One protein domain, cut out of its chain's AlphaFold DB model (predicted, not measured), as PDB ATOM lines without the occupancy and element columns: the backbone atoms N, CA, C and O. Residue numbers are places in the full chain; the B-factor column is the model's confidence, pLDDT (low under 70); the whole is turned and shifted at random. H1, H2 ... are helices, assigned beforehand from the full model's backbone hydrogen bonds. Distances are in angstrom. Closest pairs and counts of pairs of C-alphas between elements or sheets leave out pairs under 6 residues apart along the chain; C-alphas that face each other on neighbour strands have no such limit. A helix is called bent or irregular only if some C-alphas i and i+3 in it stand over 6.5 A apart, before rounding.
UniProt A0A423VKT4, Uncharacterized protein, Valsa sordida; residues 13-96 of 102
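AT A GLANCE: This is residues 13 to 96 of the 102 residues of an uncharacterized protein of Valsa sordida (UniProt A0A423VKT4). Two helices, H2 and H4, lie side by side and run opposite ways, with the short H3 at the turn between them; H1 makes a corner with H2 at the other end of H2. After H4 comes a long stretch with no named element, whose residues 73 to 78 stick out, and then H5, which is near H4 at one part and has a free far end. The printed part has 84 residues, with five named helices in the order H1, H2, H3, H4, H5 and no named strand; the class is all helix. It is loose, with a radius of gyration of the C-alphas of 15.2 A, and flat, spanning 47 by 41 by 21 A.

HOW THE PARTS SIT: H1, residues 17 to 26, and H2, residues 28 to 38, meet only through their tight link of one residue; they are also near each other, with 5 pairs of C-alphas within 10 A. H2 and H3, residues 40 to 44, meet only through their tight link. H3 and H4, residues 46 to 56, touch only at the corner by their tight link, where the closest C-alphas, those of Leu 40 and Thr 49, are 5.6 A apart. H2 and H4 touch, with 9 pairs of C-alphas within 8 A; the closest are those of Ala 36 and Thr 49, 5.9 A apart. They run opposite ways at a shallow tilt of 6 degrees. H5, residues 81 to 94, touches no helix but is near H4, with 5 pairs of C-alphas within 10 A, the closest 8.3 A apart. H5 is apart from H1, H2 and H3, and H1 is apart from H3 and H4. In H1, H2, H3 and H4 every O i to N i+4 pair is within hydrogen-bond range; in H5, 5 of 10 are.

IN THESE COORDINATES: H1 begins at C-alpha 17, at (33.852, -19.839, 56.784), and measures 14.4 A from first to last C-alpha. H2 measures 15.4 A, H3 5.5 A and H4 15.1 A; H4 ends at C-alpha 56, at (35.744, -2.092, 42.835). H5, the longest helix with 14 residues, measures 22.1 A and ends at C-alpha 94, at (46.645, 18.811, 40.153). No helix is bent.

THE WHOLE: The two C-alphas farthest apart are those of Lys 16 and His 96, 48.3 A. The printed part has no cut. The link from H4 to H5, residues 57 to 80, is long. Residues 73 to 78 stand free, as do residues 89 to 96, of which 89 to 94 belong to H5. The mean pLDDT of the printed part is 70.5; residues 61 to 96 are under 70, and H5 has a mean of 45.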
ATOM      1  N   LYS A  13      24.896 -12.713  56.431       77.50
ATOM      2  CA  LYS A  13      25.473 -12.571  57.794       77.50
ATOM      3  C   LYS A  13      25.820 -13.911  58.442       77.50
ATOM      4  O   LYS A  13      26.728 -13.987  59.263       77.50
ATOM      5  N   ASP A  14      25.150 -14.972  58.003       81.00
ATOM      6  CA  ASP A  14      25.202 -16.302  58.613       81.00
ATOM      7  C   ASP A  14      25.965 -17.306  57.740       81.00
ATOM      8  O   ASP A  14      25.539 -18.442  57.522       81.00
ATOM      9  N   LEU A  15      27.110 -16.882  57.201       78.12
ATOM     10  CA  LEU A  15      27.949 -17.741  56.368       78.12
ATOM     11  C   LEU A  15      28.914 -18.563  57.216       78.12
ATOM     12  O   LEU A  15      29.649 -18.048  58.065       78.12
ATOM     13  N   LYS A  16      28.989 -19.859  56.908       84.44
ATOM     14  CA  LYS A  16      30.112 -20.693  57.350       84.44
ATOM     15  C   LYS A  16      31.407 -20.185  56.695       84.44
ATOM     16  O   LYS A  16      31.346 -19.693  55.571       84.44
ATOM     17  N   PRO A  17      32.590 -20.372  57.311       81.19
ATOM     18  CA  PRO A  17      33.852 -19.839  56.784       81.19
ATOM     19  C   PRO A  17      34.126 -20.176  55.310       81.19
ATOM     20  O   PRO A  17      34.492 -19.297  54.541       81.19
ATOM     21  N   LEU A  18      33.877 -21.419  54.887       80.19
ATOM     22  CA  LEU A  18      34.071 -21.832  53.490       80.19
ATOM     23  C   LEU A  18      33.093 -21.148  52.524       80.19
ATOM     24  O   LEU A  18      33.475 -20.785  51.418       80.19
ATOM     25  N   GLN A  19      31.849 -20.933  52.955       83.69
ATOM     26  CA  GLN A  19      30.843 -20.232  52.154       83.69
ATOM     27  C   GLN A  19      31.141 -18.734  52.072       83.69
ATOM     28  O   GLN A  19      30.925 -18.129  51.031       83.69
ATOM     29  N   ALA A  20      31.678 -18.145  53.144       81.81
ATOM     30  CA  ALA A  20      32.150 -16.766  53.141       81.81
ATOM     31  C   ALA A  20      33.296 -16.566  52.147       81.81
ATOM     32  O   ALA A  20      33.252 -15.625  51.364       81.81
ATOM     33  N   ILE A  21      34.279 -17.473  52.135       82.75
ATOM     34  CA  ILE A  21      35.377 -17.437  51.160       82.75
ATOM     35  C   ILE A  21      34.827 -17.561  49.739       82.75
ATOM     36  O   ILE A  21      35.162 -16.749  48.884       82.75
ATOM     37  N   GLN A  22      33.939 -18.530  49.499       84.50
ATOM     38  CA  GLN A  22      33.329 -18.719  48.186       84.50
ATOM     39  C   GLN A  22      32.596 -17.455  47.719       84.50
ATOM     40  O   GLN A  22      32.876 -16.964  46.633       84.50
ATOM     41  N   TYR A  23      31.740 -16.886  48.570       84.25
ATOM     42  CA  TYR A  23      30.993 -15.664  48.279       84.25
ATOM     43  C   TYR A  23      31.909 -14.464  47.993       84.25
ATOM     44  O   TYR A  23      31.659 -13.710  47.053       84.25
ATOM     45  N   LEU A  24      32.987 -14.300  48.767       82.31
ATOM     46  CA  LEU A  24      33.975 -13.241  48.550       82.31
ATOM     47  C   LEU A  24      34.684 -13.379  47.196       82.31
ATOM     48  O   LEU A  24      34.928 -12.371  46.542       82.31
ATOM     49  N   CYS A  25      34.970 -14.608  46.763       78.81
ATOM     50  CA  CYS A  25      35.630 -14.869  45.486       78.81
ATOM     51  C   CYS A  25      34.704 -14.733  44.264       78.81
ATOM     52  O   CYS A  25      35.205 -14.442  43.181       78.81
ATOM     53  N   SER A  26      33.390 -14.960  44.393       78.19
ATOM     54  CA  SER A  26      32.476 -15.013  43.235       78.19
ATOM     55  C   SER A  26      31.478 -13.860  43.133       78.19
ATOM     56  O   SER A  26      31.212 -13.378  42.028       78.19
ATOM     57  N   ASP A  27      30.899 -13.427  44.254       83.31
ATOM     58  CA  ASP A  27      29.651 -12.651  44.252       83.31
ATOM     59  C   ASP A  27      29.749 -11.324  45.004       83.31
ATOM     60  O   ASP A  27      29.065 -10.366  44.643       83.31
ATOM     61  N   ALA A  28      30.640 -11.212  45.993       86.62
ATOM     62  CA  ALA A  28      30.787  -9.995  46.788       86.62
ATOM     63  C   ALA A  28      31.081  -8.766  45.920       86.62
ATOM     64  O   ALA A  28      30.449  -7.725  46.085       86.62
ATOM     65  N   LYS A  29      31.988  -8.898  44.945       87.56
ATOM     66  CA  LYS A  29      32.309  -7.816  44.011       87.56
ATOM     67  C   LYS A  29      31.085  -7.370  43.207       87.56
ATOM     68  O   LYS A  29      30.820  -6.177  43.124       87.56
ATOM     69  N   LYS A  30      30.324  -8.312  42.638       89.25
ATOM     70  CA  LYS A  30      29.129  -7.998  41.835       89.25
ATOM     71  C   LYS A  30      28.097  -7.238  42.663       89.25
ATOM     72  O   LYS A  30      27.572  -6.229  42.204       89.25
ATOM     73  N   ASN A  31      27.873  -7.681  43.899       90.44
ATOM     74  CA  ASN A  31      26.945  -7.021  44.812       90.44
ATOM     75  C   ASN A  31      27.396  -5.599  45.158       90.44
ATOM     76  O   ASN A  31      26.579  -4.685  45.153       90.44
ATOM     77  N   LEU A  32      28.689  -5.397  45.425       89.56
ATOM     78  CA  LEU A  32      29.234  -4.072  45.724       89.56
ATOM     79  C   LEU A  32      29.171  -3.126  44.517       89.56
ATOM     80  O   LEU A  32      28.869  -1.950  44.698       89.56
ATOM     81  N   VAL A  33      29.419  -3.624  43.300       90.50
ATOM     82  CA  VAL A  33      29.308  -2.822  42.069       90.50
ATOM     83  C   VAL A  33      27.857  -2.419  41.813       90.50
ATOM     84  O   VAL A  33      27.613  -1.243  41.560       90.50
ATOM     85  N   SER A  34      26.900  -3.344  41.952       92.00
ATOM     86  CA  SER A  34      25.467  -3.022  41.835       92.00
ATOM     87  C   SER A  34      25.075  -1.957  42.853       92.00
ATOM     88  O   SER A  34      24.547  -0.918  42.486       92.00
ATOM     89  N   LEU A  35      25.447  -2.146  44.124       91.00
ATOM     90  CA  LEU A  35      25.141  -1.186  45.183       91.00
ATOM     91  C   LEU A  35      25.721   0.206  44.883       91.00
ATOM     92  O   LEU A  35      25.069   1.221  45.119       91.00
ATOM     93  N   ALA A  36      26.940   0.258  44.343       90.44
ATOM     94  CA  ALA A  36      27.566   1.508  43.940       90.44
ATOM     95  C   ALA A  36      26.832   2.178  42.767       90.44
ATOM     96  O   ALA A  36      26.706   3.397  42.757       90.44
ATOM     97  N   GLN A  37      26.344   1.412  41.793       91.88
ATOM     98  CA  GLN A  37      25.635   1.941  40.625       91.88
ATOM     99  C   GLN A  37      24.190   2.344  40.937       91.88
ATOM    100  O   GLN A  37      23.706   3.318  40.367       91.88
ATOM    101  N   ASP A  38      23.532   1.642  41.857       91.88
ATOM    102  CA  ASP A  38      22.113   1.831  42.162       91.88
ATOM    103  C   ASP A  38      21.898   2.933  43.215       91.88
ATOM    104  O   ASP A  38      21.087   3.839  43.017       91.88
ATOM    105  N   GLU A  39      22.671   2.917  44.309       89.88
ATOM    106  CA  GLU A  39      22.415   3.778  45.476       89.88
ATOM    107  C   GLU A  39      23.289   5.046  45.493       89.88
ATOM    108  O   GLU A  39      22.823   6.138  45.836       89.88
ATOM    109  N   LEU A  40      24.572   4.953  45.111       87.75
ATOM    110  CA  LEU A  40      25.483   6.103  45.229       87.75
ATOM    111  C   LEU A  40      25.127   7.298  44.334       87.75
ATOM    112  O   LEU A  40      25.313   8.419  44.815       87.75
ATOM    113  N   PRO A  41      24.598   7.153  43.098       91.31
ATOM    114  CA  PRO A  41      24.258   8.323  42.294       91.31
ATOM    115  C   PRO A  41      23.176   9.177  42.952       91.31
ATOM    116  O   PRO A  41      23.213  10.401  42.841       91.31
ATOM    117  N   GLN A  42      22.240   8.538  43.663       90.50
ATOM    118  CA  GLN A  42      21.146   9.216  44.353       90.50
ATOM    119  C   GLN A  42      21.619   9.919  45.631       90.50
ATOM    120  O   GLN A  42      21.095  10.976  45.978       90.50
ATOM    121  N   CYS A  43      22.619   9.361  46.320       85.56
ATOM    122  CA  CYS A  43      23.121   9.916  47.579       85.56
ATOM    123  C   CYS A  43      24.286  10.907  47.418       85.56
ATOM    124  O   CYS A  43      24.376  11.867  48.177       85.56
ATOM    125  N   MET A  44      25.207  10.653  46.485       87.00
ATOM    126  CA  MET A  44      26.509  11.338  46.379       87.00
ATOM    127  C   MET A  44      26.817  11.850  44.962       87.00
ATOM    128  O   MET A  44      27.801  12.565  44.763       87.00
ATOM    129  N   GLY A  45      25.975  11.520  43.980       86.50
ATOM    130  CA  GLY A  45      26.145  11.918  42.587       86.50
ATOM    131  C   GLY A  45      27.082  11.006  41.789       86.50
ATOM    132  O   GLY A  45      27.887  10.249  42.332       86.50
ATOM    133  N   SER A  46      26.991  11.114  40.461       86.06
ATOM    134  CA  SER A  46      27.670  10.218  39.512       86.06
ATOM    135  C   SER A  46      29.192  10.206  39.649       86.06
ATOM    136  O   SER A  46      29.800   9.148  39.591       86.06
ATOM    137  N   LYS A  47      29.817  11.356  39.924       83.19
ATOM    138  CA  LYS A  47      31.281  11.444  40.068       83.19
ATOM    139  C   LYS A  47      31.821  10.549  41.184       83.19
ATOM    140  O   LYS A  47      32.904   9.991  41.048       83.19
ATOM    141  N   TYR A  48      31.097  10.442  42.298       82.12
ATOM    142  CA  TYR A  48      31.514   9.581  43.401       82.12
ATOM    143  C   TYR A  48      31.267   8.109  43.063       82.12
ATOM    144  O   TYR A  48      32.116   7.265  43.343       82.12
ATOM    145  N   THR A  49      30.151   7.813  42.388       87.81
ATOM    146  CA  THR A  49      29.866   6.482  41.841       87.81
ATOM    147  C   THR A  49      30.980   5.997  40.923       87.81
ATOM    148  O   THR A  49      31.475   4.895  41.131       87.81
ATOM    149  N   ASP A  50      31.424   6.820  39.973       83.25
ATOM    150  CA  ASP A  50      32.465   6.448  39.010       83.25
ATOM    151  C   ASP A  50      33.774   6.072  39.715       83.25
ATOM    152  O   ASP A  50      34.395   5.059  39.396       83.25
ATOM    153  N   VAL A  51      34.164   6.839  40.740       83.31
ATOM    154  CA  VAL A  51      35.354   6.543  41.552       83.31
ATOM    155  C   VAL A  51      35.198   5.223  42.302       83.31
ATOM    156  O   VAL A  51      36.123   4.412  42.312       83.31
ATOM    157  N   VAL A  52      34.046   4.986  42.933       85.69
ATOM    158  CA  VAL A  52      33.814   3.751  43.697       85.69
ATOM    159  C   VAL A  52      33.766   2.534  42.777       85.69
ATOM    160  O   VAL A  52      34.383   1.521  43.096       85.69
ATOM    161  N   VAL A  53      33.094   2.629  41.629       87.19
ATOM    162  CA  VAL A  53      33.048   1.552  40.635       87.19
ATOM    163  C   VAL A  53      34.454   1.250  40.130       87.19
ATOM    164  O   VAL A  53      34.848   0.090  40.169       87.19
ATOM    165  N   ALA A  54      35.238   2.272  39.773       82.25
ATOM    166  CA  ALA A  54      36.623   2.087  39.353       82.25
ATOM    167  C   ALA A  54      37.458   1.381  40.434       82.25
ATOM    168  O   ALA A  54      38.196   0.455  40.122       82.25
ATOM    169  N   CYS A  55      37.312   1.749  41.712       79.69
ATOM    170  CA  CYS A  55      37.985   1.058  42.818       79.69
ATOM    171  C   CYS A  55      37.538  -0.404  42.986       79.69
ATOM    172  O   CYS A  55      38.340  -1.243  43.376       79.69
ATOM    173  N   LEU A  56      36.269  -0.725  42.725       85.12
ATOM    174  CA  LEU A  56      35.744  -2.092  42.835       85.12
ATOM    175  C   LEU A  56      36.141  -2.986  41.652       85.12
ATOM    176  O   LEU A  56      36.122  -4.212  41.775       85.12
ATOM    177  N   THR A  57      36.484  -2.383  40.517       82.19
ATOM    178  CA  THR A  57      36.905  -3.068  39.289       82.19
ATOM    179  C   THR A  57      38.382  -2.840  38.976       82.19
ATOM    180  O   THR A  57      38.822  -3.162  37.881       82.19
ATOM    181  N   CYS A  58      39.174  -2.274  39.892       71.69
ATOM    182  CA  CYS A  58      40.560  -1.874  39.614       71.69
ATOM    183  C   CYS A  58      41.495  -3.043  39.281       71.69
ATOM    184  O   CYS A  58      42.514  -2.831  38.635       71.69
ATOM    185  N   LEU A  59      41.128  -4.249  39.720       70.25
ATOM    186  CA  LEU A  59      41.855  -5.498  39.479       70.25
ATOM    187  C   LEU A  59      41.263  -6.303  38.319       70.25
ATOM    188  O   LEU A  59      41.637  -7.454  38.098       70.25
ATOM    189  N   ASP A  60      40.284  -5.736  37.611       74.94
ATOM    190  CA  ASP A  60      39.717  -6.402  36.456       74.94
ATOM    191  C   ASP A  60      40.630  -6.215  35.256       74.94
ATOM    192  O   ASP A  60      40.948  -5.076  34.911       74.94
ATOM    193  N   PRO A  61      40.954  -7.293  34.526       68.62
ATOM    194  CA  PRO A  61      41.791  -7.198  33.333       68.62
ATOM    195  C   PRO A  61      41.157  -6.330  32.230       68.62
ATOM    196  O   PRO A  61      41.835  -5.894  31.302       68.62
ATOM    197  N   GLU A  62      39.846  -6.086  32.311       67.25
ATOM    198  CA  GLU A  62      39.092  -5.254  31.374       67.25
ATOM    199  C   GLU A  62      39.048  -3.771  31.780       67.25
ATOM    200  O   GLU A  62      38.712  -2.925  30.947       67.25
ATOM    201  N   ASN A  63      39.411  -3.430  33.022       65.31
ATOM    202  CA  ASN A  63      39.384  -2.055  33.501       65.31
ATOM    203  C   ASN A  63      40.717  -1.345  33.224       65.31
ATOM    204  O   ASN A  63      41.753  -1.680  33.789       65.31
ATOM    205  N   LYS A  64      40.684  -0.324  32.362       62.31
ATOM    206  CA  LYS A  64      41.861   0.484  31.990       62.31
ATOM    207  C   LYS A  64      41.895   1.855  32.667       62.31
ATOM    208  O   LYS A  64      42.842   2.609  32.452       62.31
ATOM    209  N   ASP A  65      40.889   2.194  33.474       62.25
ATOM    210  CA  ASP A  65      40.695   3.556  33.994       62.25
ATOM    211  C   ASP A  65      41.738   3.969  35.043       62.25
ATOM    212  O   ASP A  65      41.928   5.155  35.338       62.25
ATOM    213  N   LEU A  66      42.452   3.000  35.615       58.75
ATOM    214  CA  LEU A  66      43.329   3.245  36.753       58.75
ATOM    215  C   LEU A  66      44.833   3.085  36.470       58.75
ATOM    216  O   LEU A  66      45.640   3.448  37.326       58.75
ATOM    217  N   GLY A  67      45.220   2.749  35.237       56.25
ATOM    218  CA  GLY A  67      46.618   2.645  34.793       56.25
ATOM    219  C   GLY A  67      47.042   1.206  34.486       56.25
ATOM    220  O   GLY A  67      46.238   0.289  34.597       56.25
ATOM    221  N   ASP A  68      48.293   1.015  34.057       57.00
ATOM    222  CA  ASP A  68      48.843  -0.313  33.744       57.00
ATOM    223  C   ASP A  68      49.036  -1.116  35.042       57.00
ATOM    224  O   ASP A  68      49.669  -0.623  35.975       57.00
ATOM    225  N   GLU A  69      48.513  -2.345  35.095       55.28
ATOM    226  CA  GLU A  69      48.631  -3.297  36.216       55.28
ATOM    227  C   GLU A  69      50.089  -3.439  36.691       55.28
ATOM    228  O   GLU A  69      50.372  -3.555  37.884       55.28
ATOM    229  N   LYS A  70      51.038  -3.315  35.757       58.81
ATOM    230  CA  LYS A  70      52.482  -3.367  36.018       58.81
ATOM    231  C   LYS A  70      53.015  -2.218  36.871       58.81
ATOM    232  O   LYS A  70      54.059  -2.375  37.493       58.81
ATOM    233  N   GLU A  71      52.337  -1.071  36.917       55.47
ATOM    234  CA  GLU A  71      52.718   0.039  37.801       55.47
ATOM    235  C   GLU A  71      52.339  -0.210  39.274       55.47
ATOM    236  O   GLU A  71      52.720   0.577  40.144       55.47
ATOM    237  N   PHE A  72      51.578  -1.273  39.557       54.88
ATOM    238  CA  PHE A  72      50.991  -1.550  40.872       54.88
ATOM    239  C   PHE A  72      51.458  -2.866  41.500       54.88
ATOM    240  O   PHE A  72      51.037  -3.190  42.608       54.88
ATOM    241  N   GLN A  73      52.349  -3.594  40.826       52.62
ATOM    242  CA  GLN A  73      52.986  -4.792  41.358       52.62
ATOM    243  C   GLN A  73      54.244  -4.406  42.144       52.62
ATOM    244  O   GLN A  73      55.164  -3.790  41.604       52.62
ATOM    245  N   ASP A  74      54.294  -4.764  43.425       54.66
ATOM    246  CA  ASP A  74      55.538  -4.753  44.196       54.66
ATOM    247  C   ASP A  74      56.371  -6.014  43.878       54.66
ATOM    248  O   ASP A  74      55.880  -6.938  43.229       54.66
ATOM    249  N   GLU A  75      57.639  -6.064  44.310       54.59
ATOM    250  CA  GLU A  75      58.601  -7.131  43.947       54.59
ATOM    251  C   GLU A  75      58.130  -8.561  44.295       54.59
ATOM    252  O   GLU A  75      58.601  -9.526  43.695       54.59
ATOM    253  N   ASP A  76      57.160  -8.698  45.204       55.41
ATOM    254  CA  ASP A  76      56.534  -9.965  45.601       55.41
ATOM    255  C   ASP A  76      55.236 -10.305  44.829       55.41
ATOM    256  O   ASP A  76      54.589 -11.313  45.117       55.41
ATOM    257  N   GLY A  77      54.813  -9.479  43.863       54.03
ATOM    258  CA  GLY A  77      53.610  -9.707  43.046       54.03
ATOM    259  C   GLY A  77      52.282  -9.596  43.807       54.03
ATOM    260  O   GLY A  77      51.256 -10.076  43.327       54.03
ATOM    261  N   ILE A  78      52.289  -8.996  45.003       53.34
ATOM    262  CA  ILE A  78      51.091  -8.768  45.819       53.34
ATOM    263  C   ILE A  78      50.489  -7.417  45.441       53.34
ATOM    264  O   ILE A  78      51.154  -6.390  45.513       53.34
ATOM    265  N   ASP A  79      49.214  -7.435  45.070       55.03
ATOM    266  CA  ASP A  79      48.439  -6.266  44.674       55.03
ATOM    267  C   ASP A  79      48.212  -5.315  45.866       55.03
ATOM    268  O   ASP A  79      47.455  -5.609  46.802       55.03
ATOM    269  N   VAL A  80      48.926  -4.185  45.902       52.38
ATOM    270  CA  VAL A  80      48.873  -3.258  47.039       52.38
ATOM    271  C   VAL A  80      47.680  -2.318  46.896       52.38
ATOM    272  O   VAL A  80      47.792  -1.151  46.509       52.38
ATOM    273  N   GLY A  81      46.526  -2.790  47.373       50.41
ATOM    274  CA  GLY A  81      45.316  -1.980  47.577       50.41
ATOM    275  C   GLY A  81      45.523  -0.719  48.443       50.41
ATOM    276  O   GLY A  81      44.670   0.165  48.471       50.41
ATOM    277  N   VAL A  82      46.677  -0.575  49.112       49.28
ATOM    278  CA  VAL A  82      47.044   0.591  49.941       49.28
ATOM    279  C   VAL A  82      47.720   1.720  49.130       49.28
ATOM    280  O   VAL A  82      47.575   2.892  49.478       49.28
ATOM    281  N   ARG A  83      48.394   1.426  48.005       47.41
ATOM    282  CA  ARG A  83      49.001   2.446  47.115       47.41
ATOM    283  C   ARG A  83      47.957   3.127  46.224       47.41
ATOM    284  O   ARG A  83      48.166   4.262  45.791       47.41
ATOM    285  N   TYR A  84      46.807   2.483  46.033       46.34
ATOM    286  CA  TYR A  84      45.673   2.997  45.265       46.34
ATOM    287  C   TYR A  84      45.015   4.237  45.891       46.34
ATOM    288  O   TYR A  84      44.766   5.230  45.201       46.34
ATOM    289  N   ILE A  85      44.827   4.231  47.216       50.28
ATOM    290  CA  ILE A  85      44.235   5.356  47.966       50.28
ATOM    291  C   ILE A  85      45.115   6.616  47.831       50.28
ATOM    292  O   ILE A  85      44.614   7.736  47.720       50.28
ATOM    293  N   VAL A  86      46.439   6.438  47.749       41.81
ATOM    294  CA  VAL A  86      47.409   7.536  47.611       41.81
ATOM    295  C   VAL A  86      47.427   8.130  46.194       41.81
ATOM    296  O   VAL A  86      47.605   9.342  46.059       41.81
ATOM    297  N   LYS A  87      47.217   7.339  45.129       43.69
ATOM    298  CA  LYS A  87      47.221   7.844  43.734       43.69
ATOM    299  C   LYS A  87      45.899   8.537  43.366       43.69
ATOM    300  O   LYS A  87      45.938   9.597  42.740       43.69
ATOM    301  N   ALA A  88      44.749   8.024  43.826       48.12
ATOM    302  CA  ALA A  88      43.445   8.677  43.645       48.12
ATOM    303  C   ALA A  88      43.383  10.065  44.317       48.12
ATOM    304  O   ALA A  88      42.849  11.011  43.737       48.12
ATOM    305  N   GLY A  89      44.015  10.223  45.486       39.69
ATOM    306  CA  GLY A  89      44.138  11.520  46.161       39.69
ATOM    307  C   GLY A  89      45.050  12.525  45.444       39.69
ATOM    308  O   GLY A  89      44.801  13.725  45.510       39.69
ATOM    309  N   ARG A  90      46.084  12.073  44.716       41.91
ATOM    310  CA  ARG A  90      47.033  12.979  44.034       41.91
ATOM    311  C   ARG A  90      46.498  13.565  42.730       41.91
ATOM    312  O   ARG A  90      46.758  14.734  42.465       41.91
ATOM    313  N   ARG A  91      45.708  12.818  41.946       43.25
ATOM    314  CA  ARG A  91      45.133  13.363  40.698       43.25
ATOM    315  C   ARG A  91      44.090  14.456  40.938       43.25
ATOM    316  O   ARG A  91      43.890  15.269  40.053       43.25
ATOM    317  N   HIS A  92      43.475  14.532  42.121       41.91
ATOM    318  CA  HIS A  92      42.532  15.610  42.450       41.91
ATOM    319  C   HIS A  92      43.223  16.923  42.866       41.91
ATOM    320  O   HIS A  92      42.607  17.984  42.813       41.91
ATOM    321  N   VAL A  93      44.501  16.874  43.260       44.66
ATOM    322  CA  VAL A  93      45.256  18.070  43.670       44.66
ATOM    323  C   VAL A  93      45.809  18.831  42.459       44.66
ATOM    324  O   VAL A  93      45.966  20.047  42.528       44.66
ATOM    325  N   GLU A  94      46.044  18.161  41.328       38.84
ATOM    326  CA  GLU A  94      46.645  18.811  40.153       38.84
ATOM    327  C   GLU A  94      45.629  19.496  39.220       38.84
ATOM    328  O   GLU A  94      45.990  20.441  38.526       38.84
ATOM    329  N   VAL A  95      44.338  19.129  39.257       43.97
ATOM    330  CA  VAL A  95      43.306  19.787  38.415       43.97
ATOM    331  C   VAL A  95      42.824  21.127  38.997       43.97
ATOM    332  O   VAL A  95      42.073  21.842  38.345       43.97
ATOM    333  N   HIS A  96      43.267  21.519  40.198       40.75
ATOM    334  CA  HIS A  96      42.908  22.812  40.803       40.75
ATOM    335  C   HIS A  96      43.967  23.910  40.627       40.75
ATOM    336  O   HIS A  96      43.878  24.956  41.269       40.75
TER     337      HIS A  96